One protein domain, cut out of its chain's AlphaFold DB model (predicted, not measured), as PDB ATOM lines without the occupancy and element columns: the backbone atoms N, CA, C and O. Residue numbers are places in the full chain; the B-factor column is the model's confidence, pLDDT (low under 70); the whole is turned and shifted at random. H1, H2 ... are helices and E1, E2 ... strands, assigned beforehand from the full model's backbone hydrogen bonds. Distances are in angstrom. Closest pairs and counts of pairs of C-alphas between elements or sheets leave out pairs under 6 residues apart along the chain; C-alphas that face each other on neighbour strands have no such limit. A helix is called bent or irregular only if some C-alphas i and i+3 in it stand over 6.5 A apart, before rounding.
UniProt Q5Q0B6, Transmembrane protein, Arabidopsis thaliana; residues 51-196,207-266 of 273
ATOM      1  N   ALA A  51     -53.050  64.428 -40.601       63.28
ATOM      2  CA  ALA A  51     -52.754  64.656 -39.187       63.28
ATOM      3  C   ALA A  51     -51.961  65.951 -38.964       63.28
ATOM      4  O   ALA A  51     -52.139  66.623 -37.951       63.28
ATOM      5  N   PHE A  52     -51.118  66.361 -39.913       61.91
ATOM      6  CA  PHE A  52     -50.391  67.632 -39.812       61.91
ATOM      7  C   PHE A  52     -51.267  68.861 -40.090       61.91
ATOM      8  O   PHE A  52     -51.019  69.932 -39.528       61.91
ATOM      9  N   LEU A  53     -52.300  68.725 -40.929       60.41
ATOM     10  CA  LEU A  53     -53.234  69.816 -41.217       60.41
ATOM     11  C   LEU A  53     -54.134  70.118 -40.012       60.41
ATOM     12  O   LEU A  53     -54.336  71.291 -39.689       60.41
ATOM     13  N   ASP A  54     -54.580  69.082 -39.304       58.97
ATOM     14  CA  ASP A  54     -55.486  69.215 -38.158       58.97
ATOM     15  C   ASP A  54     -54.806  69.798 -36.907       58.97
ATOM     16  O   ASP A  54     -55.460  70.411 -36.060       58.97
ATOM     17  N   VAL A  55     -53.482  69.657 -36.782       61.31
ATOM     18  CA  VAL A  55     -52.746  70.021 -35.555       61.31
ATOM     19  C   VAL A  55     -52.012  71.365 -35.694       61.31
ATOM     20  O   VAL A  55     -51.515  71.904 -34.708       61.31
ATOM     21  N   ARG A  56     -52.004  71.990 -36.882       64.44
ATOM     22  CA  ARG A  56     -51.264  73.237 -37.168       64.44
ATOM     23  C   ARG A  56     -51.565  74.388 -36.196       64.44
ATOM     24  O   ARG A  56     -50.641  75.083 -35.769       64.44
ATOM     25  N   GLU A  57     -52.828  74.597 -35.831       64.19
ATOM     26  CA  GLU A  57     -53.202  75.644 -34.865       64.19
ATOM     27  C   GLU A  57     -52.858  75.255 -33.416       64.19
ATOM     28  O   GLU A  57     -52.421  76.112 -32.643       64.19
ATOM     29  N   SER A  58     -52.946  73.964 -33.065       65.81
ATOM     30  CA  SER A  58     -52.502  73.455 -31.757       65.81
ATOM     31  C   SER A  58     -51.004  73.671 -31.574       65.81
ATOM     32  O   SER A  58     -50.607  74.334 -30.618       65.81
ATOM     33  N   VAL A  59     -50.190  73.243 -32.549       67.69
ATOM     34  CA  VAL A  59     -48.730  73.420 -32.546       67.69
ATOM     35  C   VAL A  59     -48.365  74.887 -32.342       67.69
ATOM     36  O   VAL A  59     -47.544  75.221 -31.491       67.69
ATOM     37  N   ARG A  60     -49.008  75.797 -33.085       70.88
ATOM     38  CA  ARG A  60     -48.754  77.238 -32.967       70.88
ATOM     39  C   ARG A  60     -49.065  77.767 -31.565       70.88
ATOM     40  O   ARG A  60     -48.327  78.610 -31.051       70.88
ATOM     41  N   SER A  61     -50.147  77.292 -30.955       70.25
ATOM     42  CA  SER A  61     -50.517  77.660 -29.588       70.25
ATOM     43  C   SER A  61     -49.557  77.077 -28.541       70.25
ATOM     44  O   SER A  61     -49.188  77.785 -27.602       70.25
ATOM     45  N   ASP A  62     -49.074  75.849 -28.748       69.56
ATOM     46  CA  ASP A  62     -48.168  75.144 -27.842       69.56
ATOM     47  C   ASP A  62     -46.756  75.745 -27.869       69.56
ATOM     48  O   ASP A  62     -46.201  76.013 -26.805       69.56
ATOM     49  N   VAL A  63     -46.224  76.098 -29.052       71.50
ATOM     50  CA  VAL A  63     -44.969  76.871 -29.177       71.50
ATOM     51  C   VAL A  63     -45.090  78.201 -28.438       71.50
ATOM     52  O   VAL A  63     -44.204  78.589 -27.679       71.50
ATOM     53  N   ARG A  64     -46.206  78.915 -28.628       71.88
ATOM     54  CA  ARG A  64     -46.429  80.203 -27.965       71.88
ATOM     55  C   ARG A  64     -46.498  80.045 -26.444       71.88
ATOM     56  O   ARG A  64     -45.952  80.881 -25.730       71.88
ATOM     57  N   ARG A  65     -47.133  78.984 -25.940       68.50
ATOM     58  CA  ARG A  65     -47.195  78.673 -24.505       68.50
ATOM     59  C   ARG A  65     -45.816  78.311 -23.951       68.50
ATOM     60  O   ARG A  65     -45.445  78.845 -22.913       68.50
ATOM     61  N   MET A  66     -45.047  77.481 -24.646       68.56
ATOM     62  CA  MET A  66     -43.682  77.102 -24.263       68.56
ATOM     63  C   MET A  66     -42.738  78.314 -24.199       68.56
ATOM     64  O   MET A  66     -42.014  78.481 -23.227       68.56
ATOM     65  N   LEU A  67     -42.798  79.223 -25.178       70.56
ATOM     66  CA  LEU A  67     -41.972  80.440 -25.183       70.56
ATOM     67  C   LEU A  67     -42.350  81.448 -24.081       70.56
ATOM     68  O   LEU A  67     -41.526  82.280 -23.701       70.56
ATOM     69  N   HIS A  68     -43.591  81.414 -23.587       68.75
ATOM     70  CA  HIS A  68     -44.106  82.393 -22.621       68.75
ATOM     71  C   HIS A  68     -44.335  81.841 -21.209       68.75
ATOM     72  O   HIS A  68     -44.581  82.621 -20.289       68.75
ATOM     73  N   SER A  69     -44.240  80.528 -21.009       59.91
ATOM     74  CA  SER A  69     -44.365  79.889 -19.700       59.91
ATOM     75  C   SER A  69     -43.039  79.238 -19.315       59.91
ATOM     76  O   SER A  69     -42.423  78.550 -20.114       59.91
ATOM     77  N   ARG A  70     -42.596  79.428 -18.068       58.12
ATOM     78  CA  ARG A  70     -41.449  78.698 -17.488       58.12
ATOM     79  C   ARG A  70     -41.789  77.234 -17.150       58.12
ATOM     80  O   ARG A  70     -41.150  76.652 -16.282       58.12
ATOM     81  N   ALA A  71     -42.851  76.681 -17.731       57.22
ATOM     82  CA  ALA A  71     -43.316  75.339 -17.420       57.22
ATOM     83  C   ALA A  71     -42.652  74.336 -18.370       57.22
ATOM     84  O   ALA A  71     -42.745  74.494 -19.585       57.22
ATOM     85  N   GLU A  72     -42.023  73.307 -17.802       60.16
ATOM     86  CA  GLU A  72     -41.407  72.152 -18.478       60.16
ATOM     87  C   GLU A  72     -42.476  71.227 -19.096       60.16
ATOM     88  O   GLU A  72     -42.575  70.042 -18.782       60.16
ATOM     89  N   VAL A  73     -43.372  71.776 -19.917       65.44
ATOM     90  CA  VAL A  73     -44.375  70.980 -20.631       65.44
ATOM     91  C   VAL A  73     -43.771  70.576 -21.971       65.44
ATOM     92  O   VAL A  73     -43.421  71.471 -22.745       65.44
ATOM     93  N   PRO A  74     -43.651  69.268 -22.268       72.94
ATOM     94  CA  PRO A  74     -43.063  68.826 -23.518       72.94
ATOM     95  C   PRO A  74     -43.897  69.320 -24.699       72.94
ATOM     96  O   PRO A  74     -45.132  69.340 -24.676       72.94
ATOM     97  N   PHE A  75     -43.197  69.744 -25.739       80.88
ATOM     98  CA  PHE A  75     -43.783  70.225 -26.971       80.88
ATOM     99  C   PHE A  75     -44.375  69.056 -27.765       80.88
ATOM    100  O   PHE A  75     -43.657  68.124 -28.125       80.88
ATOM    101  N   GLN A  76     -45.682  69.101 -28.032       81.94
ATOM    102  CA  GLN A  76     -46.378  68.013 -28.714       81.94
ATOM    103  C   GLN A  76     -46.273  68.135 -30.234       81.94
ATOM    104  O   GLN A  76     -46.703  69.127 -30.824       81.94
ATOM    105  N   VAL A  77     -45.737  67.094 -30.868       82.88
ATOM    106  CA  VAL A  77     -45.577  67.005 -32.323       82.88
ATOM    107  C   VAL A  77     -46.343  65.787 -32.839       82.88
ATOM    108  O   VAL A  77     -46.134  64.687 -32.327       82.88
ATOM    109  N   PRO A  78     -47.240  65.927 -33.829       83.75
ATOM    110  CA  PRO A  78     -47.873  64.766 -34.441       83.75
ATOM    111  C   PRO A  78     -46.834  63.935 -35.205       83.75
ATOM    112  O   PRO A  78     -46.007  64.480 -35.934       83.75
ATOM    113  N   LEU A  79     -46.890  62.616 -35.042       85.56
ATOM    114  CA  LEU A  79     -46.072  61.656 -35.775       85.56
ATOM    115  C   LEU A  79     -46.991  60.655 -36.474       85.56
ATOM    116  O   LEU A  79     -47.647  59.852 -35.813       85.56
ATOM    117  N   GLU A  80     -47.034  60.701 -37.804       87.00
ATOM    118  CA  GLU A  80     -47.777  59.730 -38.608       87.00
ATOM    119  C   GLU A  80     -46.946  58.455 -38.804       87.00
ATOM    120  O   GLU A  80     -45.827  58.496 -39.315       87.00
ATOM    121  N   VAL A  81     -47.504  57.311 -38.414       90.19
ATOM    122  CA  VAL A  81     -46.907  55.987 -38.604       90.19
ATOM    123  C   VAL A  81     -47.806  55.195 -39.538       90.19
ATOM    124  O   VAL A  81     -48.900  54.770 -39.163       90.19
ATOM    125  N   ASN A  82     -47.341  54.993 -40.770       92.50
ATOM    126  CA  ASN A  82     -48.066  54.208 -41.761       92.50
ATOM    127  C   ASN A  82     -47.664  52.734 -41.633       92.50
ATOM    128  O   ASN A  82     -46.479  52.407 -41.657       92.50
ATOM    129  N   ILE A  83     -48.634  51.837 -41.505       94.62
ATOM    130  CA  ILE A  83     -48.421  50.394 -41.383       94.62
ATOM    131  C   ILE A  83     -49.096  49.723 -42.571       94.62
ATOM    132  O   ILE A  83     -50.307  49.826 -42.741       94.62
ATOM    133  N   VAL A  84     -48.316  49.031 -43.393       95.44
ATOM    134  CA  VAL A  84     -48.813  48.283 -44.547       95.44
ATOM    135  C   VAL A  84     -48.882  46.808 -44.173       95.44
ATOM    136  O   VAL A  84     -47.863  46.201 -43.845       95.44
ATOM    137  N   LEU A  85     -50.081  46.234 -44.217       96.50
ATOM    138  CA  LEU A  85     -50.333  44.830 -43.911       96.50
ATOM    139  C   LEU A  85     -50.355  44.023 -45.210       96.50
ATOM    140  O   LEU A  85     -51.229  44.230 -46.049       96.50
ATOM    141  N   VAL A  86     -49.421  43.091 -45.377       96.69
ATOM    142  CA  VAL A  86     -49.293  42.253 -46.580       96.69
ATOM    143  C   VAL A  86     -49.481  40.788 -46.199       96.69
ATOM    144  O   VAL A  86     -48.763  40.276 -45.342       96.69
ATOM    145  N   GLY A  87     -50.433  40.092 -46.827       95.12
ATOM    146  CA  GLY A  87     -50.721  38.686 -46.507       95.12
ATOM    147  C   GLY A  87     -51.535  38.479 -45.226       95.12
ATOM    148  O   GLY A  87     -51.513  37.400 -44.633       95.12
ATOM    149  N   LEU A  88     -52.226  39.525 -44.772       96.19
ATOM    150  CA  LEU A  88     -53.061  39.530 -43.569       96.19
ATOM    151  C   LEU A  88     -54.539  39.788 -43.899       96.19
ATOM    152  O   LEU A  88     -55.284  40.271 -43.052       96.19
ATOM    153  N   ASN A  89     -54.967  39.453 -45.119       93.19
ATOM    154  CA  ASN A  89     -56.361  39.527 -45.562       93.19
ATOM    155  C   ASN A  89     -56.949  38.135 -45.846       93.19
ATOM    156  O   ASN A  89     -57.907  37.997 -46.603       93.19
ATOM    157  N   GLY A  90     -56.382  37.090 -45.237       93.56
ATOM    158  CA  GLY A  90     -56.757  35.705 -45.515       93.56
ATOM    159  C   GLY A  90     -56.139  35.147 -46.797       93.56
ATOM    160  O   GLY A  90     -56.598  34.130 -47.297       93.56
ATOM    161  N   ASP A  91     -55.106  35.789 -47.330       94.00
ATOM    162  CA  ASP A  91     -54.422  35.469 -48.587       94.00
ATOM    163  C   ASP A  91     -52.980  34.965 -48.375       94.00
ATOM    164  O   ASP A  91     -52.482  34.126 -49.133       94.00
ATOM    165  N   GLY A  92     -52.322  35.418 -47.307       93.94
ATOM    166  CA  GLY A  92     -50.971  35.017 -46.909       93.94
ATOM    167  C   GLY A  92     -50.876  33.686 -46.158       93.94
ATOM    168  O   GLY A  92     -51.775  32.836 -46.217       93.94
ATOM    169  N   GLY A  93     -49.766  33.506 -45.441       94.38
ATOM    170  CA  GLY A  93     -49.472  32.312 -44.645       94.38
ATOM    171  C   GLY A  93     -50.582  31.999 -43.639       94.38
ATOM    172  O   GLY A  93     -51.177  32.906 -43.049       94.38
ATOM    173  N   TYR A  94     -50.914  30.713 -43.493       95.06
ATOM    174  CA  TYR A  94     -52.005  30.220 -42.631       95.06
ATOM    175  C   TYR A  94     -53.399  30.831 -42.878       95.06
ATOM    176  O   TYR A  94     -54.336  30.523 -42.142       95.06
ATOM    177  N   ARG A  95     -53.567  31.662 -43.919       94.12
ATOM    178  CA  ARG A  95     -54.783  32.446 -44.195       94.12
ATOM    179  C   ARG A  95     -55.209  33.309 -43.000       94.12
ATOM    180  O   ARG A  95     -56.401  33.488 -42.748       94.12
ATOM    181  N   TYR A  96     -54.244  33.862 -42.264       94.12
ATOM    182  CA  TYR A  96     -54.556  34.812 -41.202       94.12
ATOM    183  C   TYR A  96     -55.155  36.103 -41.761       94.12
ATOM    184  O   TYR A  96     -54.782  36.576 -42.836       94.12
ATOM    185  N   SER A  97     -56.093  36.668 -41.004       94.94
ATOM    186  CA  SER A  97     -56.696  37.964 -41.298       94.94
ATOM    187  C   SER A  97     -56.597  38.886 -40.089       94.94
ATOM    188  O   SER A  97     -56.762  38.451 -38.948       94.94
ATOM    189  N   VAL A  98     -56.308  40.159 -40.342       95.75
ATOM    190  CA  VAL A  98     -56.251  41.209 -39.325       95.75
ATOM    191  C   VAL A  98     -57.207  42.315 -39.733       95.75
ATOM    192  O   VAL A  98     -57.119  42.842 -40.835       95.75
ATOM    193  N   ASP A  99     -58.114  42.671 -38.828       95.62
ATOM    194  CA  ASP A  99     -59.022  43.801 -39.009       95.62
ATOM    195  C   ASP A  99     -58.242  45.119 -38.829       95.62
ATOM    196  O   ASP A  99     -57.770  45.386 -37.712       95.62
ATOM    197  N   PRO A 100     -58.088  45.946 -39.884       94.00
ATOM    198  CA  PRO A 100     -57.309  47.177 -39.809       94.00
ATOM    199  C   PRO A 100     -57.833  48.147 -38.750       94.00
ATOM    200  O   PRO A 100     -57.039  48.764 -38.049       94.00
ATOM    201  N   GLN A 101     -59.154  48.245 -38.568       94.19
ATOM    202  CA  GLN A 101     -59.743  49.198 -37.621       94.19
ATOM    203  C   GLN A 101     -59.433  48.800 -36.179       94.19
ATOM    204  O   GLN A 101     -59.009  49.627 -35.376       94.19
ATOM    205  N   LYS A 102     -59.559  47.508 -35.857       95.81
ATOM    206  CA  LYS A 102     -59.234  47.005 -34.514       95.81
ATOM    207  C   LYS A 102     -57.753  47.135 -34.193       95.81
ATOM    208  O   LYS A 102     -57.409  47.437 -33.053       95.81
ATOM    209  N   LEU A 103     -56.875  46.904 -35.173       95.56
ATOM    210  CA  LEU A 103     -55.439  47.094 -34.976       95.56
ATOM    211  C   LEU A 103     -55.110  48.573 -34.738       95.56
ATOM    212  O   LEU A 103     -54.318  48.886 -33.854       95.56
ATOM    213  N   GLU A 104     -55.745  49.478 -35.478       93.75
ATOM    214  CA  GLU A 104     -55.571  50.920 -35.307       93.75
ATOM    215  C   GLU A 104     -56.041  51.382 -33.923       93.75
ATOM    216  O   GLU A 104     -55.313  52.090 -33.225       93.75
ATOM    217  N   GLU A 105     -57.227  50.942 -33.491       94.75
ATOM    218  CA  GLU A 105     -57.766  51.220 -32.158       94.75
ATOM    219  C   GLU A 105     -56.850  50.689 -31.053       94.75
ATOM    220  O   GLU A 105     -56.561  51.406 -30.093       94.75
ATOM    221  N   PHE A 106     -56.350  49.460 -31.208       95.81
ATOM    222  CA  PHE A 106     -55.408  48.854 -30.275       95.81
ATOM    223  C   PHE A 106     -54.113  49.667 -30.172       95.81
ATOM    224  O   PHE A 106     -53.715  50.048 -29.072       95.81
ATOM    225  N   LEU A 107     -53.480  49.994 -31.303       95.00
ATOM    226  CA  LEU A 107     -52.239  50.771 -31.326       95.00
ATOM    227  C   LEU A 107     -52.439  52.166 -30.736       95.00
ATOM    228  O   LEU A 107     -51.630  52.620 -29.931       95.00
ATOM    229  N   ARG A 108     -53.553  52.821 -31.063       91.88
ATOM    230  CA  ARG A 108     -53.908  54.129 -30.510       91.88
ATOM    231  C   ARG A 108     -54.132  54.071 -28.998       91.88
ATOM    232  O   ARG A 108     -53.737  54.999 -28.300       91.88
ATOM    233  N   ALA A 109     -54.756  53.012 -28.485       93.44
ATOM    234  CA  ALA A 109     -55.000  52.848 -27.056       93.44
ATOM    235  C   ALA A 109     -53.721  52.488 -26.280       93.44
ATOM    236  O   ALA A 109     -53.520  52.980 -25.170       93.44
ATOM    237  N   SER A 110     -52.859  51.646 -26.852       94.25
ATOM    238  CA  SER A 110     -51.646  51.152 -26.191       94.25
ATOM    239  C   SER A 110     -50.441  52.083 -26.331       94.25
ATOM    240  O   SER A 110     -49.641  52.174 -25.404       94.25
ATOM    241  N   PHE A 111     -50.310  52.786 -27.458       91.75
ATOM    242  CA  PHE A 111     -49.112  53.543 -27.839       91.75
ATOM    243  C   PHE A 111     -49.470  54.928 -28.403       91.75
ATOM    244  O   PHE A 111     -49.059  55.313 -29.493       91.75
ATOM    245  N   SER A 112     -50.265  55.696 -27.660       89.00
ATOM    246  CA  SER A 112     -50.731  57.020 -28.107       89.00
ATOM    247  C   SER A 112     -49.637  58.093 -28.158       89.00
ATOM    248  O   SER A 112     -49.728  59.020 -28.968       89.00
ATOM    249  N   THR A 113     -48.617  57.995 -27.302       90.25
ATOM    250  CA  THR A 113     -47.519  58.963 -27.244       90.25
ATOM    251  C   THR A 113     -46.155  58.292 -27.154       90.25
ATOM    252  O   THR A 113     -46.007  57.181 -26.641       90.25
ATOM    253  N   HIS A 114     -45.137  58.979 -27.666       90.56
ATOM    254  CA  HIS A 114     -43.746  58.563 -27.556       90.56
ATOM    255  C   HIS A 114     -42.855  59.759 -27.225       90.56
ATOM    256  O   HIS A 114     -42.768  60.715 -27.997       90.56
ATOM    257  N   ARG A 115     -42.155  59.689 -26.090       89.75
ATOM    258  CA  ARG A 115     -41.183  60.701 -25.676       89.75
ATOM    259  C   ARG A 115     -39.763  60.157 -25.881       89.75
ATOM    260  O   ARG A 115     -39.369  59.259 -25.136       89.75
ATOM    261  N   PRO A 116     -39.011  60.647 -26.881       89.56
ATOM    262  CA  PRO A 116     -37.630  60.229 -27.084       89.56
ATOM    263  C   PRO A 116     -36.731  60.713 -25.939       89.56
ATOM    264  O   PRO A 116     -36.989  61.753 -25.327       89.56
ATOM    265  N   SER A 117     -35.649  59.979 -25.688       91.31
ATOM    266  CA  SER A 117     -34.611  60.348 -24.720       91.31
ATOM    267  C   SER A 117     -33.322  60.765 -25.418       91.31
ATOM    268  O   SER A 117     -33.000  60.279 -26.504       91.31
ATOM    269  N   CYS A 118     -32.557  61.644 -24.773       89.06
ATOM    270  CA  CYS A 118     -31.206  61.983 -25.191       89.06
ATOM    271  C   CYS A 118     -30.299  60.749 -25.093       89.06
ATOM    272  O   CYS A 118     -30.274  60.071 -24.068       89.06
ATOM    273  N   GLN A 119     -29.527  60.471 -26.142       87.81
ATOM    274  CA  GLN A 119     -28.633  59.313 -26.171       87.81
ATOM    275  C   GLN A 119     -27.489  59.422 -25.148       87.81
ATOM    276  O   GLN A 119     -27.070  58.411 -24.593       87.81
ATOM    277  N   GLU A 120     -26.982  60.632 -24.902       91.00
ATOM    278  CA  GLU A 120     -25.833  60.866 -24.019       91.00
ATOM    279  C   GLU A 120     -26.220  60.842 -22.537       91.00
ATOM    280  O   GLU A 120     -25.489  60.292 -21.715       91.00
ATOM    281  N   THR A 121     -27.367  61.435 -22.190       90.62
ATOM    282  CA  THR A 121     -27.797  61.605 -20.792       90.62
ATOM    283  C   THR A 121     -28.879  60.617 -20.364       90.62
ATOM    284  O   THR A 121     -29.077  60.407 -19.171       90.62
ATOM    285  N   GLY A 122     -29.598  60.008 -21.310       89.69
ATOM    286  CA  GLY A 122     -30.771  59.169 -21.047       89.69
ATOM    287  C   GLY A 122     -32.025  59.951 -20.640       89.69
ATOM    288  O   GLY A 122     -33.096  59.358 -20.502       89.69
ATOM    289  N   GLU A 123     -31.922  61.271 -20.467       88.88
ATOM    290  CA  GLU A 123     -33.035  62.107 -20.022       88.88
ATOM    291  C   GLU A 123     -34.056  62.331 -21.152       88.88
ATOM    292  O   GLU A 123     -33.659  62.508 -22.311       88.88
ATOM    293  N   PRO A 124     -35.370  62.321 -20.855       87.56
ATOM    294  CA  PRO A 124     -36.407  62.586 -21.848       87.56
ATOM    295  C   PRO A 124     -36.278  63.987 -22.453       87.56
ATOM    296  O   PRO A 124     -36.147  64.970 -21.730       87.56
ATOM    297  N   LEU A 125     -36.386  64.091 -23.777       86.44
ATOM    298  CA  LEU A 125     -36.354  65.374 -24.478       86.44
ATOM    299  C   LEU A 125     -37.618  66.194 -24.193       86.44
ATOM    300  O   LEU A 125     -38.675  65.638 -23.898       86.44
ATOM    301  N   ASP A 126     -37.562  67.511 -24.361       84.44
ATOM    302  CA  ASP A 126     -38.728  68.408 -24.232       84.44
ATOM    303  C   ASP A 126     -39.691  68.339 -25.428       84.44
ATOM    304  O   ASP A 126     -40.416  69.285 -25.724       84.44
ATOM    305  N   ILE A 127     -39.714  67.205 -26.126       85.19
ATOM    306  CA  ILE A 127     -40.593  66.921 -27.258       85.19
ATOM    307  C   ILE A 127     -41.331  65.624 -26.951       85.19
ATOM    308  O   ILE A 127     -40.721  64.629 -26.568       85.19
ATOM    309  N   GLU A 128     -42.643  65.626 -27.144       88.62
ATOM    310  CA  GLU A 128     -43.491  64.446 -27.057       88.62
ATOM    311  C   GLU A 128     -44.176  64.231 -28.406       88.62
ATOM    312  O   GLU A 128     -44.833  65.123 -28.941       88.62
ATOM    313  N   HIS A 129     -44.038  63.037 -28.973       88.62
ATOM    314  CA  HIS A 129     -44.750  62.686 -30.188       88.62
ATOM    315  C   HIS A 129     -46.143  62.181 -29.846       88.62
ATOM    316  O   HIS A 129     -46.284  61.236 -29.069       88.62
ATOM    317  N   ARG A 130     -47.166  62.760 -30.471       89.25
ATOM    318  CA  ARG A 130     -48.510  62.185 -30.507       89.25
ATOM    319  C   ARG A 130     -48.614  61.310 -31.745       89.25
ATOM    320  O   ARG A 130     -48.595  61.824 -32.862       89.25
ATOM    321  N   VAL A 131     -48.704  60.003 -31.545       89.75
ATOM    322  CA  VAL A 131     -48.627  59.041 -32.642       89.75
ATOM    323  C   VAL A 131     -50.004  58.868 -33.281       89.75
ATOM    324  O   VAL A 131     -51.005  58.658 -32.594       89.75
ATOM    325  N   VAL A 132     -50.055  58.974 -34.605       89.06
ATOM    326  CA  VAL A 132     -51.242  58.726 -35.428       89.06
ATOM    327  C   VAL A 132     -50.935  57.549 -36.337       89.06
ATOM    328  O   VAL A 132     -50.008  57.606 -37.141       89.06
ATOM    329  N   TYR A 133     -51.694  56.470 -36.184       90.44
ATOM    330  CA  TYR A 133     -51.502  55.246 -36.951       90.44
ATOM    331  C   TYR A 133     -52.419  55.237 -38.169       90.44
ATOM    332  O   TYR A 133     -53.624  55.407 -38.026       90.44
ATOM    333  N   ASN A 134     -51.844  54.977 -39.340       91.56
ATOM    334  CA  ASN A 134     -52.585  54.743 -40.576       91.56
ATOM    335  C   ASN A 134     -52.333  53.304 -41.019       91.56
ATOM    336  O   ASN A 134     -51.176  52.915 -41.184       91.56
ATOM    337  N   ILE A 135     -53.385  52.510 -41.218       92.88
ATOM    338  CA  ILE A 135     -53.246  51.088 -41.556       92.88
ATOM    339  C   ILE A 135     -53.743  50.829 -42.976       92.88
ATOM    340  O   ILE A 135     -54.894  51.102 -43.304       92.88
ATOM    341  N   PHE A 136     -52.866  50.268 -43.806       92.62
ATOM    342  CA  PHE A 136     -53.103  50.001 -45.219       92.62
ATOM    343  C   PHE A 136     -53.086  48.492 -45.478       92.62
ATOM    344  O   PHE A 136     -52.008  47.893 -45.521       92.62
ATOM    345  N   PRO A 137     -54.252  47.848 -45.645       93.19
ATOM    346  CA  PRO A 137     -54.300  46.468 -46.105       93.19
ATOM    347  C   PRO A 137     -53.877  46.384 -47.578       93.19
ATOM    348  O   PRO A 137     -54.380  47.125 -48.421       93.19
ATOM    349  N   SER A 138     -52.965  45.467 -47.887       92.12
ATOM    350  CA  SER A 138     -52.540  45.147 -49.250       92.12
ATOM    351  C   SER A 138     -53.405  44.038 -49.842       92.12
ATOM    352  O   SER A 138     -53.825  43.128 -49.127       92.12
ATOM    353  N   GLY A 139     -53.659  44.095 -51.147       91.19
ATOM    354  CA  GLY A 139     -54.393  43.054 -51.853       91.19
ATOM    355  C   GLY A 139     -53.551  41.814 -52.162       91.19
ATOM    356  O   GLY A 139     -52.323  41.788 -52.013       91.19
ATOM    357  N   GLN A 140     -54.254  40.783 -52.633       93.44
ATOM    358  CA  GLN A 140     -53.666  39.521 -53.075       93.44
ATOM    359  C   GLN A 140     -52.696  39.692 -54.261       93.44
ATOM    360  O   GLN A 140     -51.623  39.089 -54.213       93.44
ATOM    361  N   PRO A 141     -52.977  40.502 -55.306       92.75
ATOM    362  CA  PRO A 141     -52.028  40.691 -56.404       92.75
ATOM    363  C   PRO A 141     -50.680  41.245 -55.928       92.75
ATOM    364  O   PRO A 141     -49.624  40.753 -56.327       92.75
ATOM    365  N   GLU A 142     -50.712  42.236 -55.035       93.19
ATOM    366  CA  GLU A 142     -49.526  42.847 -54.449       93.19
ATOM    367  C   GLU A 142     -48.750  41.847 -53.575       93.19
ATOM    368  O   GLU A 142     -47.525  41.770 -53.672       93.19
ATOM    369  N   LEU A 143     -49.452  41.037 -52.772       95.69
ATOM    370  CA  LEU A 143     -48.859  39.946 -51.993       95.69
ATOM    371  C   LEU A 143     -48.120  38.952 -52.893       95.69
ATOM    372  O   LEU A 143     -46.946  38.671 -52.661       95.69
ATOM    373  N   ILE A 144     -48.798  38.421 -53.912       95.25
ATOM    374  CA  ILE A 144     -48.244  37.388 -54.793       95.25
ATOM    375  C   ILE A 144     -47.034  37.925 -55.571       95.25
ATOM    376  O   ILE A 144     -46.049  37.208 -55.755       95.25
ATOM    377  N   ALA A 145     -47.057  39.198 -55.978       95.06
ATOM    378  CA  ALA A 145     -45.908  39.845 -56.608       95.06
ATOM    379  C   ALA A 145     -44.687  39.913 -55.673       95.06
ATOM    380  O   ALA A 145     -43.564  39.642 -56.106       95.06
ATOM    381  N   LEU A 146     -44.894  40.232 -54.390       96.19
ATOM    382  CA  LEU A 146     -43.823  40.227 -53.392       96.19
ATOM    383  C   LEU A 146     -43.318  38.808 -53.094       96.19
ATOM    384  O   LEU A 146     -42.108  38.597 -53.066       96.19
ATOM    385  N   GLU A 147     -44.212  37.830 -52.933       96.19
ATOM    386  CA  GLU A 147     -43.841  36.420 -52.733       96.19
ATOM    387  C   GLU A 147     -42.990  35.891 -53.890       96.19
ATOM    388  O   GLU A 147     -41.980  35.222 -53.661       96.19
ATOM    389  N   LYS A 148     -43.348  36.243 -55.131       95.31
ATOM    390  CA  LYS A 148     -42.569  35.912 -56.327       95.31
ATOM    391  C   LYS A 148     -41.170  36.522 -56.272       95.31
ATOM    392  O   LYS A 148     -40.190  35.800 -56.438       95.31
ATOM    393  N   ALA A 149     -41.065  37.817 -55.972       95.88
ATOM    394  CA  ALA A 149     -39.777  38.502 -55.870       95.88
ATOM    395  C   ALA A 149     -38.878  37.891 -54.781       95.88
ATOM    396  O   ALA A 149     -37.681  37.701 -54.991       95.88
ATOM    397  N   VAL A 150     -39.453  37.545 -53.625       95.88
ATOM    398  CA  VAL A 150     -38.717  36.897 -52.533       95.88
ATOM    399  C   VAL A 150     -38.273  35.493 -52.936       95.88
ATOM    400  O   VAL A 150     -37.096  35.179 -52.769       95.88
ATOM    401  N   LYS A 151     -39.165  34.678 -53.515       95.56
ATOM    402  CA  LYS A 151     -38.859  33.327 -54.014       95.56
ATOM    403  C   LYS A 151     -37.702  33.336 -55.013       95.56
ATOM    404  O   LYS A 151     -36.777  32.542 -54.879       95.56
ATOM    405  N   GLU A 152     -37.722  34.254 -55.978       94.88
ATOM    406  CA  GLU A 152     -36.665  34.402 -56.988       94.88
ATOM    407  C   GLU A 152     -35.324  34.858 -56.388       94.88
ATOM    408  O   GLU A 152     -34.259  34.526 -56.910       94.88
ATOM    409  N   ALA A 153     -35.358  35.591 -55.273       95.62
ATOM    410  CA  ALA A 153     -34.169  36.084 -54.585       95.62
ATOM    411  C   ALA A 153     -33.587  35.106 -53.543       95.62
ATOM    412  O   ALA A 153     -32.516  35.391 -52.994       95.62
ATOM    413  N   MET A 154     -34.250  33.978 -53.255       95.56
ATOM    414  CA  MET A 154     -33.774  32.984 -52.286       95.56
ATOM    415  C   MET A 154     -32.534  32.239 -52.796       95.56
ATOM    416  O   MET A 154     -32.564  31.565 -53.824       95.56
ATOM    417  N   VAL A 155     -31.448  32.289 -52.022       94.75
ATOM    418  CA  VAL A 155     -30.199  31.567 -52.300       94.75
ATOM    419  C   VAL A 155     -29.943  30.527 -51.204       94.75
ATOM    420  O   VAL A 155     -30.002  30.876 -50.026       94.75
ATOM    421  N   PRO A 156     -29.632  29.260 -51.537       95.06
ATOM    422  CA  PRO A 156     -29.328  28.240 -50.534       95.06
ATOM    423  C   PRO A 156     -28.157  28.645 -49.624       95.06
ATOM    424  O   PRO A 156     -27.079  28.992 -50.102       95.06
ATOM    425  N   ALA A 157     -28.357  28.547 -48.309       92.75
ATOM    426  CA  ALA A 157     -27.411  28.969 -47.273       92.75
ATOM    427  C   ALA A 157     -27.050  27.840 -46.285       92.75
ATOM    428  O   ALA A 157     -26.622  28.095 -45.158       92.75
ATOM    429  N   GLY A 158     -27.214  26.580 -46.704       91.75
ATOM    430  CA  GLY A 158     -26.941  25.398 -45.884       91.75
ATOM    431  C   GLY A 158     -28.128  25.029 -44.997       91.75
ATOM    432  O   GLY A 158     -29.256  24.943 -45.482       91.75
ATOM    433  N   THR A 159     -27.876  24.780 -43.712       91.94
ATOM    434  CA  THR A 159     -28.916  24.476 -42.722       91.94
ATOM    435  C   THR A 159     -28.898  25.482 -41.575       91.94
ATOM    436  O   THR A 159     -27.845  25.987 -41.184       91.94
ATOM    437  N   ALA A 160     -30.073  25.776 -41.027       89.19
ATOM    438  CA  ALA A 160     -30.255  26.616 -39.851       89.19
ATOM    439  C   ALA A 160     -31.047  25.859 -38.786       89.19
ATOM    440  O   ALA A 160     -31.822  24.952 -39.092       89.19
ATOM    441  N   LEU A 161     -30.812  26.223 -37.528       88.12
ATOM    442  CA  LEU A 161     -31.554  25.689 -36.398       88.12
ATOM    443  C   LEU A 161     -32.892  26.427 -36.281       88.12
ATOM    444  O   LEU A 161     -32.918  27.654 -36.198       88.12
ATOM    445  N   GLU A 162     -33.985  25.677 -36.275       84.44
ATOM    446  CA  GLU A 162     -35.323  26.174 -35.973       84.44
ATOM    447  C   GLU A 162     -35.405  26.595 -34.499       84.44
ATOM    448  O   GLU A 162     -34.988  25.842 -33.615       84.44
ATOM    449  N   ALA A 163     -35.940  27.790 -34.234       78.00
ATOM    450  CA  ALA A 163     -35.975  28.362 -32.888       78.00
ATOM    451  C   ALA A 163     -36.862  27.561 -31.918       78.00
ATOM    452  O   ALA A 163     -36.497  27.403 -30.755       78.00
ATOM    453  N   ASP A 164     -37.984  27.023 -32.403       75.50
ATOM    454  CA  ASP A 164     -39.022  26.451 -31.538       75.50
ATOM    455  C   ASP A 164     -38.779  24.977 -31.189       75.50
ATOM    456  O   ASP A 164     -38.968  24.562 -30.045       75.50
ATOM    457  N   PHE A 165     -38.327  24.172 -32.158       76.19
ATOM    458  CA  PHE A 165     -38.176  22.719 -31.993       76.19
ATOM    459  C   PHE A 165     -36.728  22.229 -32.091       76.19
ATOM    460  O   PHE A 165     -36.475  21.031 -31.952       76.19
ATOM    461  N   GLY A 166     -35.764  23.123 -32.347       82.56
ATOM    462  CA  GLY A 166     -34.345  22.770 -32.440       82.56
ATOM    463  C   GLY A 166     -34.009  21.829 -33.601       82.56
ATOM    464  O   GLY A 166     -32.999  21.125 -33.557       82.56
ATOM    465  N   ARG A 167     -34.851  21.772 -34.638       88.00
ATOM    466  CA  ARG A 167     -34.600  20.960 -35.834       88.00
ATOM    467  C   ARG A 167     -33.675  21.707 -36.789       88.00
ATOM    468  O   ARG A 167     -33.766  22.922 -36.936       88.00
ATOM    469  N   HIS A 168     -32.788  20.978 -37.461       90.44
ATOM    470  CA  HIS A 168     -31.972  21.546 -38.533       90.44
ATOM    471  C   HIS A 168     -32.748  21.503 -39.845       90.44
ATOM    472  O   HIS A 168     -32.993  20.424 -40.385       90.44
ATOM    473  N   LEU A 169     -33.100  22.674 -40.364       92.69
ATOM    474  CA  LEU A 169     -33.842  22.829 -41.612       92.69
ATOM    475  C   LEU A 169     -32.955  23.458 -42.693       92.69
ATOM    476  O   LEU A 169     -32.045  24.224 -42.363       92.69
ATOM    477  N   PRO A 170     -33.199  23.170 -43.982       94.75
ATOM    478  CA  PRO A 170     -32.625  23.932 -45.084       94.75
ATOM    479  C   PRO A 170     -32.860  25.433 -44.897       94.75
ATOM    480  O   PRO A 170     -33.976  25.867 -44.609       94.75
ATOM    481  N   ALA A 171     -31.798  26.213 -45.060       93.94
ATOM    482  CA  ALA A 171     -31.826  27.657 -44.913       93.94
ATOM    483  C   ALA A 171     -31.620  28.339 -46.265       93.94
ATOM    484  O   ALA A 171     -30.776  27.911 -47.056       93.94
ATOM    485  N   TYR A 172     -32.339  29.433 -46.488       95.38
ATOM    486  CA  TYR A 172     -32.159  30.316 -47.633       95.38
ATOM    487  C   TYR A 172     -31.859  31.740 -47.168       95.38
ATOM    488  O   TYR A 172     -32.513  32.274 -46.272       95.38
ATOM    489  N   ASP A 173     -30.876  32.365 -47.801       94.88
ATOM    490  CA  ASP A 173     -30.577  33.779 -47.626       94.88
ATOM    491  C   ASP A 173     -31.271  34.565 -48.742       94.88
ATOM    492  O   ASP A 173     -31.148  34.229 -49.920       94.88
ATOM    493  N   VAL A 174     -31.982  35.626 -48.370       95.38
ATOM    494  CA  VAL A 174     -32.577  36.591 -49.299       95.38
ATOM    495  C   VAL A 174     -31.821  37.899 -49.155       95.38
ATOM    496  O   VAL A 174     -31.804  38.514 -48.088       95.38
ATOM    497  N   GLU A 175     -31.182  38.347 -50.227       94.06
ATOM    498  CA  GLU A 175     -30.542  39.658 -50.233       94.06
ATOM    499  C   GLU A 175     -31.619  40.740 -50.337       94.06
ATOM    500  O   GLU A 175     -32.261  40.888 -51.374       94.06
ATOM    501  N   ALA A 176     -31.825  41.494 -49.256       92.44
ATOM    502  CA  ALA A 176     -32.928  42.445 -49.143       92.44
ATOM    503  C   ALA A 176     -32.904  43.504 -50.265       92.44
ATOM    504  O   ALA A 176     -33.950  43.823 -50.822       92.44
ATOM    505  N   ILE A 177     -31.716  43.933 -50.707       91.38
ATOM    506  CA  ILE A 177     -31.538  44.869 -51.835       91.38
ATOM    507  C   ILE A 177     -32.199  44.348 -53.128       91.38
ATOM    508  O   ILE A 177     -32.724  45.132 -53.915       91.38
ATOM    509  N   LYS A 178     -32.220  43.026 -53.357       92.50
ATOM    510  CA  LYS A 178     -32.826  42.434 -54.564       92.50
ATOM    511  C   LYS A 178     -34.349  42.485 -54.558       92.50
ATOM    512  O   LYS A 178     -34.950  42.523 -55.625       92.50
ATOM    513  N   VAL A 179     -34.968  42.481 -53.378       93.44
ATOM    514  CA  VAL A 179     -36.432  42.511 -53.234       93.44
ATOM    515  C   VAL A 179     -36.963  43.920 -52.985       93.44
ATOM    516  O   VAL A 179     -38.139  44.182 -53.227       93.44
ATOM    517  N   GLU A 180     -36.108  44.859 -52.568       91.38
ATOM    518  CA  GLU A 180     -36.480  46.252 -52.298       91.38
ATOM    519  C   GLU A 180     -37.201  46.926 -53.463       91.38
ATOM    520  O   GLU A 180     -38.131  47.693 -53.230       91.38
ATOM    521  N   SER A 181     -36.842  46.627 -54.715       90.88
ATOM    522  CA  SER A 181     -37.541  47.191 -55.873       90.88
ATOM    523  C   SER A 181     -39.024  46.816 -55.904       90.88
ATOM    524  O   SER A 181     -39.848  47.654 -56.261       90.88
ATOM    525  N   ALA A 182     -39.382  45.597 -55.488       92.69
ATOM    526  CA  ALA A 182     -40.770  45.145 -55.433       92.69
ATOM    527  C   ALA A 182     -41.536  45.839 -54.291       92.69
ATOM    528  O   ALA A 182     -42.638  46.348 -54.492       92.69
ATOM    529  N   PHE A 183     -40.914  45.979 -53.115       92.69
ATOM    530  CA  PHE A 183     -41.480  46.768 -52.012       92.69
ATOM    531  C   PHE A 183     -41.611  48.254 -52.365       92.69
ATOM    532  O   PHE A 183     -42.568  48.909 -51.957       92.69
ATOM    533  N   ASN A 184     -40.684  48.798 -53.153       90.06
ATOM    534  CA  ASN A 184     -40.749  50.168 -53.646       90.06
ATOM    535  C   ASN A 184     -41.891  50.367 -54.639       90.06
ATOM    536  O   ASN A 184     -42.508  51.429 -54.614       90.06
ATOM    537  N   GLN A 185     -42.213  49.371 -55.466       90.56
ATOM    538  CA  GLN A 185     -43.393  49.417 -56.333       90.56
ATOM    539  C   GLN A 185     -44.681  49.456 -55.508       90.56
ATOM    540  O   GLN A 185     -45.500  50.344 -55.731       90.56
ATOM    541  N   LEU A 186     -44.817  48.583 -54.502       91.19
ATOM    542  CA  LEU A 186     -45.963  48.599 -53.585       91.19
ATOM    543  C   LEU A 186     -46.072  49.930 -52.828       91.19
ATOM    544  O   LEU A 186     -47.141  50.528 -52.760       91.19
ATOM    545  N   TYR A 187     -44.955  50.431 -52.300       89.12
ATOM    546  CA  TYR A 187     -44.904  51.729 -51.635       89.12
ATOM    547  C   TYR A 187     -45.350  52.859 -52.568       89.12
ATOM    548  O   TYR A 187     -46.227  53.645 -52.217       89.12
ATOM    549  N   SER A 188     -44.786  52.923 -53.776       87.56
ATOM    550  CA  SER A 188     -45.124  53.956 -54.761       87.56
ATOM    551  C   SER A 188     -46.600  53.874 -55.140       87.56
ATOM    552  O   SER A 188     -47.262  54.901 -55.245       87.56
ATOM    553  N   TYR A 189     -47.135  52.655 -55.271       86.88
ATOM    554  CA  TYR A 189     -48.543  52.386 -55.539       86.88
ATOM    555  C   TYR A 189     -49.472  52.865 -54.413       86.88
ATOM    556  O   TYR A 189     -50.477  53.504 -54.726       86.88
ATOM    557  N   ILE A 190     -49.122  52.656 -53.140       87.38
ATOM    558  CA  ILE A 190     -49.927  53.098 -51.985       87.38
ATOM    559  C   ILE A 190     -49.844  54.617 -51.782       87.38
ATOM    560  O   ILE A 190     -50.864  55.270 -51.578       87.38
ATOM    561  N   PHE A 191     -48.638  55.186 -51.832       84.88
ATOM    562  CA  PHE A 191     -48.387  56.564 -51.390       84.88
ATOM    563  C   PHE A 191     -48.357  57.602 -52.516       84.88
ATOM    564  O   PHE A 191     -48.306  58.792 -52.227       84.88
ATOM    565  N   ASP A 192     -48.399  57.175 -53.779       81.12
ATOM    566  CA  ASP A 192     -48.311  58.062 -54.948       81.12
ATOM    567  C   ASP A 192     -47.031  58.896 -55.003       81.12
ATOM    568  O   ASP A 192     -47.026  60.105 -55.232       81.12
ATOM    569  N   ILE A 193     -45.911  58.210 -54.769       75.25
ATOM    570  CA  ILE A 193     -44.580  58.810 -54.766       75.25
ATOM    571  C   ILE A 193     -43.677  58.028 -55.707       75.25
ATOM    572  O   ILE A 193     -43.448  56.839 -55.508       75.25
ATOM    573  N   ASP A 194     -43.103  58.722 -56.688       67.19
ATOM    574  CA  ASP A 194     -42.060  58.172 -57.551       67.19
ATOM    575  C   ASP A 194     -40.718  58.129 -56.811       67.19
ATOM    576  O   ASP A 194     -39.929  59.076 -56.838       67.19
ATOM    577  N   VAL A 195     -40.433  56.993 -56.173       60.25
ATOM    578  CA  VAL A 195     -39.175  56.755 -55.436       60.25
ATOM    579  C   VAL A 195     -37.958  56.672 -56.383       60.25
ATOM    580  O   VAL A 195     -36.823  56.870 -55.962       60.25
ATOM    581  N   GLY A 196     -38.176  56.414 -57.680       53.53
ATOM    582  CA  GLY A 196     -37.115  56.193 -58.675       53.53
ATOM    583  C   GLY A 196     -36.522  57.449 -59.327       53.53
ATOM    584  O   GLY A 196     -35.517  57.344 -60.030       53.53
ATOM    585  N   ILE A 207     -42.036  62.705 -47.299       75.06
ATOM    586  CA  ILE A 207     -42.015  61.291 -47.678       75.06
ATOM    587  C   ILE A 207     -42.618  60.486 -46.514       75.06
ATOM    588  O   ILE A 207     -42.066  60.530 -45.413       75.06
ATOM    589  N   PRO A 208     -43.731  59.760 -46.711       81.12
ATOM    590  CA  PRO A 208     -44.349  58.951 -45.670       81.12
ATOM    591  C   PRO A 208     -43.419  57.834 -45.196       81.12
ATOM    592  O   PRO A 208     -43.013  56.971 -45.976       81.12
ATOM    593  N   SER A 209     -43.125  57.790 -43.902       83.50
ATOM    594  CA  SER A 209     -42.490  56.619 -43.297       83.50
ATOM    595  C   SER A 209     -43.515  55.488 -43.201       83.50
ATOM    596  O   SER A 209     -44.630  55.699 -42.715       83.50
ATOM    597  N   ALA A 210     -43.149  54.295 -43.675       90.31
ATOM    598  CA  ALA A 210     -44.031  53.134 -43.702       90.31
ATOM    599  C   ALA A 210     -43.340  51.879 -43.159       90.31
ATOM    600  O   ALA A 210     -42.205  51.577 -43.525       90.31
ATOM    601  N   ILE A 211     -44.057  51.134 -42.321       93.94
ATOM    602  CA  ILE A 211     -43.656  49.832 -41.788       93.94
ATOM    603  C   ILE A 211     -44.434  48.762 -42.548       93.94
ATOM    604  O   ILE A 211     -45.661  48.737 -42.500       93.94
ATOM    605  N   PHE A 212     -43.728  47.869 -43.235       95.12
ATOM    606  CA  PHE A 212     -44.340  46.724 -43.904       95.12
ATOM    607  C   PHE A 212     -44.359  45.533 -42.952       95.12
ATOM    608  O   PHE A 212     -43.310  45.063 -42.517       95.12
ATOM    609  N   VAL A 213     -45.553  45.035 -42.646       96.19
ATOM    610  CA  VAL A 213     -45.758  43.792 -41.904       96.19
ATOM    611  C   VAL A 213     -46.198  42.739 -42.907       96.19
ATOM    612  O   VAL A 213     -47.271  42.851 -43.499       96.19
ATOM    613  N   VAL A 214     -45.350  41.736 -43.121       96.06
ATOM    614  CA  VAL A 214     -45.552  40.712 -44.149       96.06
ATOM    615  C   VAL A 214     -45.829  39.352 -43.518       96.06
ATOM    616  O   VAL A 214     -45.154  38.945 -42.576       96.06
ATOM    617  N   ASN A 215     -46.807  38.636 -44.064       96.19
ATOM    618  CA  ASN A 215     -47.144  37.263 -43.700       96.19
ATOM    619  C   ASN A 215     -47.241  36.407 -44.971       96.19
ATOM    620  O   ASN A 215     -48.324  36.107 -45.469       96.19
ATOM    621  N   PHE A 216     -46.089  36.065 -45.536       96.31
ATOM    622  CA  PHE A 216     -46.014  35.296 -46.776       96.31
ATOM    623  C   PHE A 216     -46.336  33.808 -46.574       96.31
ATOM    624  O   PHE A 216     -46.028  33.225 -45.537       96.31
ATOM    625  N   ASP A 217     -46.915  33.177 -47.594       95.56
ATOM    626  CA  ASP A 217     -47.161  31.733 -47.634       95.56
ATOM    627  C   ASP A 217     -45.880  30.995 -48.059       95.56
ATOM    628  O   ASP A 217     -45.450  31.051 -49.217       95.56
ATOM    629  N   LYS A 218     -45.237  30.305 -47.110       95.12
ATOM    630  CA  LYS A 218     -43.961  29.612 -47.354       95.12
ATOM    631  C   LYS A 218     -44.108  28.467 -48.354       95.12
ATOM    632  O   LYS A 218     -43.172  28.206 -49.099       95.12
ATOM    633  N   VAL A 219     -45.268  27.813 -48.437       94.81
ATOM    634  CA  VAL A 219     -45.491  26.720 -49.401       94.81
ATOM    635  C   VAL A 219     -45.471  27.252 -50.833       94.81
ATOM    636  O   VAL A 219     -44.915  26.612 -51.728       94.81
ATOM    637  N   ARG A 220     -46.037  28.444 -51.056       93.69
ATOM    638  CA  ARG A 220     -45.980  29.132 -52.356       93.69
ATOM    639  C   ARG A 220     -44.579  29.645 -52.683       93.69
ATOM    640  O   ARG A 220     -44.123  29.535 -53.827       93.69
ATOM    641  N   MET A 221     -43.894  30.177 -51.673       95.44
ATOM    642  CA  MET A 221     -42.532  30.688 -51.804       95.44
ATOM    643  C   MET A 221     -41.449  29.605 -51.851       95.44
ATOM    644  O   MET A 221     -40.311  29.951 -52.149       95.44
ATOM    645  N   ASP A 222     -41.760  28.332 -51.585       94.75
ATOM    646  CA  ASP A 222     -40.757  27.263 -51.580       94.75
ATOM    647  C   ASP A 222     -40.047  27.185 -52.948       94.75
ATOM    648  O   ASP A 222     -40.691  26.881 -53.964       94.75
ATOM    649  N   PRO A 223     -38.720  27.430 -53.011       91.50
ATOM    650  CA  PRO A 223     -37.958  27.350 -54.255       91.50
ATOM    651  C   PRO A 223     -37.960  25.955 -54.892       91.50
ATOM    652  O   PRO A 223     -37.723  25.832 -56.092       91.50
ATOM    653  N   LYS A 224     -38.222  24.895 -54.114       90.50
ATOM    654  CA  LYS A 224     -38.319  23.515 -54.622       90.50
ATOM    655  C   LYS A 224     -39.658  23.239 -55.297       90.50
ATOM    656  O   LYS A 224     -39.759  22.306 -56.090       90.50
ATOM    657  N   ASN A 225     -40.676  24.030 -54.977       88.50
ATOM    658  CA  ASN A 225     -42.011  23.854 -55.506       88.50
ATOM    659  C   ASN A 225     -42.165  24.620 -56.826       88.50
ATOM    660  O   ASN A 225     -42.406  25.832 -56.844       88.50
ATOM    661  N   THR A 226     -42.017  23.899 -57.937       84.56
ATOM    662  CA  THR A 226     -42.181  24.430 -59.300       84.56
ATOM    663  C   THR A 226     -43.575  24.194 -59.880       84.56
ATOM    664  O   THR A 226     -43.834  24.605 -61.005       84.56
ATOM    665  N   GLU A 227     -44.461  23.505 -59.157       85.38
ATOM    666  CA  GLU A 227     -45.805  23.162 -59.642       85.38
ATOM    667  C   GLU A 227     -46.791  24.328 -59.492       85.38
ATOM    668  O   GLU A 227     -47.760  24.425 -60.243       85.38
ATOM    669  N   ILE A 228     -46.538  25.224 -58.534       86.69
ATOM    670  CA  ILE A 228     -47.391  26.384 -58.274       86.69
ATOM    671  C   ILE A 228     -47.042  27.518 -59.239       86.69
ATOM    672  O   ILE A 228     -45.997  28.161 -59.114       86.69
ATOM    673  N   ASP A 229     -47.970  27.811 -60.146       88.25
ATOM    674  CA  ASP A 229     -47.941  29.017 -60.966       88.25
ATOM    675  C   ASP A 229     -48.511  30.213 -60.186       88.25
ATOM    676  O   ASP A 229     -49.727  30.394 -60.086       88.25
ATOM    677  N   LEU A 230     -47.617  31.037 -59.632       87.50
ATOM    678  CA  LEU A 230     -47.973  32.248 -58.888       87.50
ATOM    679  C   LEU A 230     -48.746  33.262 -59.739       87.50
ATOM    680  O   LEU A 230     -49.648  33.916 -59.223       87.50
ATOM    681  N   ASP A 231     -48.443  33.381 -61.034       87.62
ATOM    682  CA  ASP A 231     -49.083  34.388 -61.885       87.62
ATOM    683  C   ASP A 231     -50.573  34.061 -62.074       87.62
ATOM    684  O   ASP A 231     -51.425  34.951 -62.016       87.62
ATOM    685  N   SER A 232     -50.915  32.771 -62.173       87.62
ATOM    686  CA  SER A 232     -52.311  32.310 -62.200       87.62
ATOM    687  C   SER A 232     -53.081  32.617 -60.907       87.62
ATOM    688  O   SER A 232     -54.298  32.819 -60.936       87.62
ATOM    689  N   LEU A 233     -52.378  32.688 -59.771       88.50
ATOM    690  CA  LEU A 233     -52.969  32.913 -58.456       88.50
ATOM    691  C   LEU A 233     -53.184  34.391 -58.133       88.50
ATOM    692  O   LEU A 233     -53.885  34.670 -57.173       88.50
ATOM    693  N   MET A 234     -52.643  35.344 -58.898       86.81
ATOM    694  CA  MET A 234     -52.779  36.774 -58.573       86.81
ATOM    695  C   MET A 234     -54.243  37.230 -58.478       86.81
ATOM    696  O   MET A 234     -54.589  37.982 -57.570       86.81
ATOM    697  N   PHE A 235     -55.103  36.736 -59.373       84.69
ATOM    698  CA  PHE A 235     -56.518  37.133 -59.466       84.69
ATOM    699  C   PHE A 235     -57.496  35.969 -59.257       84.69
ATOM    700  O   PHE A 235     -58.714  36.163 -59.266       84.69
ATOM    701  N   ALA A 236     -56.986  34.751 -59.067       88.00
ATOM    702  CA  ALA A 236     -57.813  33.594 -58.757       88.00
ATOM    703  C   ALA A 236     -58.206  33.585 -57.275       88.00
ATOM    704  O   ALA A 236     -57.449  34.011 -56.407       88.00
ATOM    705  N   LYS A 237     -59.382  33.039 -56.956       89.19
ATOM    706  CA  LYS A 237     -59.765  32.826 -55.559       89.19
ATOM    707  C   LYS A 237     -58.842  31.775 -54.937       89.19
ATOM    708  O   LYS A 237     -58.823  30.633 -55.397       89.19
ATOM    709  N   LEU A 238     -58.127  32.146 -53.877       89.94
ATOM    710  CA  LEU A 238     -57.306  31.199 -53.128       89.94
ATOM    711  C   LEU A 238     -58.188  30.163 -52.410       89.94
ATOM    712  O   LEU A 238     -59.232  30.523 -51.852       89.94
ATOM    713  N   PRO A 239     -57.792  28.879 -52.409       87.00
ATOM    714  CA  PRO A 239     -58.503  27.856 -51.661       87.00
ATOM    715  C   PRO A 239     -58.329  28.065 -50.151       87.00
ATOM    716  O   PRO A 239     -57.295  28.555 -49.678       87.00
ATOM    717  N   GLU A 240     -59.350  27.654 -49.401       89.56
ATOM    718  CA  GLU A 240     -59.259  27.513 -47.948       89.56
ATOM    719  C   GLU A 240     -58.275  26.391 -47.595       89.56
ATOM    720  O   GLU A 240     -58.152  25.408 -48.326       89.56
ATOM    721  N   LEU A 241     -57.567  26.544 -46.475       92.62
ATOM    722  CA  LEU A 241     -56.606  25.545 -46.010       92.62
ATOM    723  C   LEU A 241     -57.300  24.513 -45.123       92.62
ATOM    724  O   LEU A 241     -57.896  24.870 -44.100       92.62
ATOM    725  N   SER A 242     -57.161  23.234 -45.476       93.69
ATOM    726  CA  SER A 242     -57.514  22.137 -44.576       93.69
ATOM    727  C   SER A 242     -56.525  22.054 -43.408       93.69
ATOM    728  O   SER A 242     -55.441  22.639 -43.448       93.69
ATOM    729  N   ASP A 243     -56.861  21.308 -42.357       93.62
ATOM    730  CA  ASP A 243     -55.949  21.146 -41.216       93.62
ATOM    731  C   ASP A 243     -54.641  20.442 -41.616       93.62
ATOM    732  O   ASP A 243     -53.568  20.845 -41.174       93.62
ATOM    733  N   ALA A 244     -54.709  19.495 -42.556       92.38
ATOM    734  CA  ALA A 244     -53.526  18.857 -43.132       92.38
ATOM    735  C   ALA A 244     -52.652  19.836 -43.940       92.38
ATOM    736  O   ALA A 244     -51.433  19.673 -43.992       92.38
ATOM    737  N   ASP A 245     -53.249  20.856 -44.566       91.94
ATOM    738  CA  ASP A 245     -52.486  21.897 -45.262       91.94
ATOM    739  C   ASP A 245     -51.815  22.846 -44.267       91.94
ATOM    740  O   ASP A 245     -50.666  23.235 -44.471       91.94
ATOM    741  N   LYS A 246     -52.495  23.185 -43.163       92.44
ATOM    742  CA  LYS A 246     -51.936  24.029 -42.092       92.44
ATOM    743  C   LYS A 246     -50.719  23.386 -41.433       92.44
ATOM    744  O   LYS A 246     -49.760  24.087 -41.137       92.44
ATOM    745  N   GLU A 247     -50.714  22.067 -41.250       90.94
ATOM    746  CA  GLU A 247     -49.539  21.348 -40.733       90.94
ATOM    747  C   GLU A 247     -48.315  21.473 -41.654       90.94
ATOM    748  O   GLU A 247     -47.180  21.438 -41.185       90.94
ATOM    749  N   LYS A 248     -48.533  21.665 -42.959       92.06
ATOM    750  CA  LYS A 248     -47.474  21.796 -43.969       92.06
ATOM    751  C   LYS A 248     -47.102  23.242 -44.289       92.06
ATOM    752  O   LYS A 248     -46.192  23.456 -45.086       92.06
ATOM    753  N   GLN A 249     -47.771  24.226 -43.686       92.25
ATOM    754  CA  GLN A 249     -47.560  25.640 -44.011       92.25
ATOM    755  C   GLN A 249     -46.145  26.140 -43.692       92.25
ATOM    756  O   GLN A 249     -45.683  27.080 -44.331       92.25
ATOM    757  N   GLU A 250     -45.407  25.472 -42.799       91.06
ATOM    758  CA  GLU A 250     -44.000  25.802 -42.547       91.06
ATOM    759  C   GLU A 250     -43.038  25.359 -43.662       91.06
ATOM    760  O   GLU A 250     -41.891  25.814 -43.682       91.06
ATOM    761  N   ALA A 251     -43.481  24.506 -44.594       92.06
ATOM    762  CA  ALA A 251     -42.735  24.050 -45.772       92.06
ATOM    763  C   ALA A 251     -41.326  23.463 -45.493       92.06
ATOM    764  O   ALA A 251     -40.516  23.323 -46.405       92.06
ATOM    765  N   ASP A 252     -41.023  23.110 -44.240       92.50
ATOM    766  CA  ASP A 252     -39.756  22.518 -43.788       92.50
ATOM    767  C   ASP A 252     -38.486  23.285 -44.220       92.50
ATOM    768  O   ASP A 252     -37.439  22.687 -44.481       92.50
ATOM    769  N   TYR A 253     -38.541  24.620 -44.292       93.94
ATOM    770  CA  TYR A 253     -37.362  25.460 -44.541       93.94
ATOM    771  C   TYR A 253     -37.399  26.781 -43.767       93.94
ATOM    772  O   TYR A 253     -38.442  27.231 -43.298       93.94
ATOM    773  N   ILE A 254     -36.244  27.432 -43.651       93.31
ATOM    774  CA  ILE A 254     -36.107  28.769 -43.064       93.31
ATOM    775  C   ILE A 254     -35.568  29.704 -44.140       93.31
ATOM    776  O   ILE A 254     -34.658  29.338 -44.881       93.31
ATOM    777  N   TYR A 255     -36.092  30.923 -44.220       93.75
ATOM    778  CA  TYR A 255     -35.472  31.984 -45.002       93.75
ATOM    779  C   TYR A 255     -35.198  33.196 -44.119       93.75
ATOM    780  O   TYR A 255     -35.882  33.426 -43.121       93.75
ATOM    781  N   ARG A 256     -34.148  33.942 -44.453       93.44
ATOM    782  CA  ARG A 256     -33.684  35.089 -43.671       93.44
ATOM    783  C   ARG A 256     -33.134  36.171 -44.585       93.44
ATOM    784  O   ARG A 256     -32.477  35.877 -45.582       93.44
ATOM    785  N   TYR A 257     -33.386  37.419 -44.229       93.69
ATOM    786  CA  TYR A 257     -32.919  38.566 -44.989       93.69
ATOM    787  C   TYR A 257     -31.482  38.912 -44.618       93.69
ATOM    788  O   TYR A 257     -31.086  38.833 -43.455       93.69
ATOM    789  N   ARG A 258     -30.698  39.331 -45.608       92.50
ATOM    790  CA  ARG A 258     -29.368  39.917 -45.422       92.50
ATOM    791  C   ARG A 258     -29.314  41.228 -46.171       92.50
ATOM    792  O   ARG A 258     -29.718  41.301 -47.330       92.50
ATOM    793  N   TYR A 259     -28.804  42.258 -45.515       90.75
ATOM    794  CA  TYR A 259     -28.707  43.584 -46.099       90.75
ATOM    795  C   TYR A 259     -27.242  43.987 -46.234       90.75
ATOM    796  O   TYR A 259     -26.522  44.021 -45.238       90.75
ATOM    797  N   ASN A 260     -26.796  44.244 -47.467       85.62
ATOM    798  CA  ASN A 260     -25.443  44.708 -47.796       85.62
ATOM    799  C   ASN A 260     -24.304  43.900 -47.126       85.62
ATOM    800  O   ASN A 260     -23.428  44.452 -46.462       85.62
ATOM    801  N   GLY A 261     -24.355  42.566 -47.224       81.88
ATOM    802  CA  GLY A 261     -23.364  41.676 -46.598       81.88
ATOM    803  C   GLY A 261     -23.467  41.551 -45.069       81.88
ATOM    804  O   GLY A 261     -22.655  40.858 -44.456       81.88
ATOM    805  N   GLY A 262     -24.472  42.177 -44.452       86.44
ATOM    806  CA  GLY A 262     -24.738  42.109 -43.021       86.44
ATOM    807  C   GLY A 262     -25.171  40.729 -42.511       86.44
ATOM    808  O   GLY A 262     -25.307  39.737 -43.246       86.44
ATOM    809  N   GLY A 263     -25.391  40.678 -41.196       87.62
ATOM    810  CA  GLY A 263     -25.941  39.510 -40.515       87.62
ATOM    811  C   GLY A 263     -27.341  39.160 -41.016       87.62
ATOM    812  O   GLY A 263     -28.064  40.010 -41.535       87.62
ATOM    813  N   ALA A 264     -27.709  37.891 -40.872       88.62
ATOM    814  CA  ALA A 264     -29.053  37.452 -41.201       88.62
ATOM    815  C   ALA A 264     -30.076  37.950 -40.171       88.62
ATOM    816  O   ALA A 264     -29.823  37.884 -38.969       88.62
ATOM    817  N   SER A 265     -31.226  38.416 -40.652       87.56
ATOM    818  CA  SER A 265     -32.294  39.010 -39.851       87.56
ATOM    819  C   SER A 265     -33.670  38.712 -40.455       87.56
ATOM    820  O   SER A 265     -33.789  38.374 -41.631       87.56
ATOM    821  N   GLN A 266     -34.721  38.847 -39.651       86.62
ATOM    822  CA  GLN A 266     -36.116  38.836 -40.115       86.62
ATOM    823  C   GLN A 266     -36.620  40.242 -40.476       86.62
ATOM    824  O   GLN A 266     -37.630  40.381 -41.155       86.62
TER     825      GLN A 266
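What this domain is: This is residues 51 to 196 and 207 to 266 of the 273 residues of the protein "Transmembrane protein" of Arabidopsis thaliana (UniProt Q5Q0B6). A long, narrow ribbon of two parallel strands side by side, E1 and E2, leads from a slim end, where helix H1 folds back over E1, to a broader body at the other end, where the short strand E5 joins it beside residues 82 to 86 of E1. H2 lies over E2 on one face of this sheet and H4 crosses over the other face; in the body H3 and H4 pack side by side and reach from the ribbon to a second small sheet, E3 E4 E6, with the short helices H5 and H6 packed on H3. The printed part has 206 residues with seven named helices and six named strands, in the order H1 E1 H2 E2 H3 E3 E4 H4 E5 H5 H6 H7 E6. The sheets run E2 E1 E5, parallel, and E3 E4 E6, mixed, and the class is mixed, helices and strands. The whole is loose, with a radius of gyration of the C-alphas of 21.5 A, and elongated, spanning 69 by 38 by 38 A.

Where its parts are: Find C-alpha 51 at (-52.754, 64.656, -39.187); from there H1 runs over residues 51 to 68, 25.8 A, with a kink of 44 degrees near residue 58. It is irregular, C-alphas 54 and 57 being 7.6 A apart. E1, residues 75 to 86, then covers 34.6 A and ends at (-49.293, 42.253, -46.580). Next come H2, residues 100 to 110, 15.3 A, and E2, residues 127 to 137, 31.0 A. H3, residues 140 to 153, 19.9 A, leads to E3, residues 154 to 161, which bends by 76 degrees at residue 158, and E4, residues 168 to 175, 21.6 A. H4, residues 176 to 191, 21.1 A, is only just irregular, with C-alphas 178 and 181 6.8 A apart, and has a kink of 32 degrees near residue 183. Look then for E5, residues 210 to 214, H5, 218 to 221, H6, 230 to 233, and H7, 243 to 247. E6, residues 254 to 258, ends at (-29.368, 39.917, -45.422).

How they stand to each other: H1 is on the sheet E2 E1 E5, over E1 at a height over the sheet of 7.2 A; its closest C-alphas to E1 are those of Phe 52 and Pro 78, 6.6 A. Beside E1 find E2, parallel, with N 81 and O 132 2.8 A apart, and E5, parallel, with N 84 and O 211 at 2.8 A. E1, H2 and E2 form a strand-helix-strand unit, two parallel neighbour strands with a helix between; H2 runs along E2 at a height of 8.6 A, Pro 100 and Ile 135 having the closest C-alphas, 5.9 A. The sheet is in three layers, helices on both faces: H2 and H4 lie on opposite faces. H3, the hub, touches H4, opposite ways at a shallow tilt of 16 degrees, closest at the C-alphas of Ala 149 and Val 179, 5.8 A. H3 also touches H5, Lys 151 to Met 221 at 5.0 A, and H6, Ile 144 to Leu 230 at 6.6 A between C-alphas; H7 touches no helix. E3 and E4 form a hairpin, with N 157 and O 171 2.8 A apart, and E6 is parallel to E4, with N 172 and O 254 at 2.8 A. Every O i to N i+4 pair is within hydrogen-bond range in H2, H3 and H7, 11 of 14 in H1 and 10 of 12 in H4; H5 and H6 are too short for such a pair.

The domain as a whole: The two C-alphas farthest apart, those of His 68 and Glu 227, are 69.9 A apart. Residues 197 to 206 are not printed, and C-alphas 196 and 207 are 13.1 A apart across this cut. The links E1 to H2 and H2 to E2 are long; in the second, residues 113 to 114 pair antiparallel with residues 129 to 130 of E2. Mean pLDDT of the printed part is 87.5, and 21 residues are under 70, among them 51 to 59, 68 to 73 and 194 to 196.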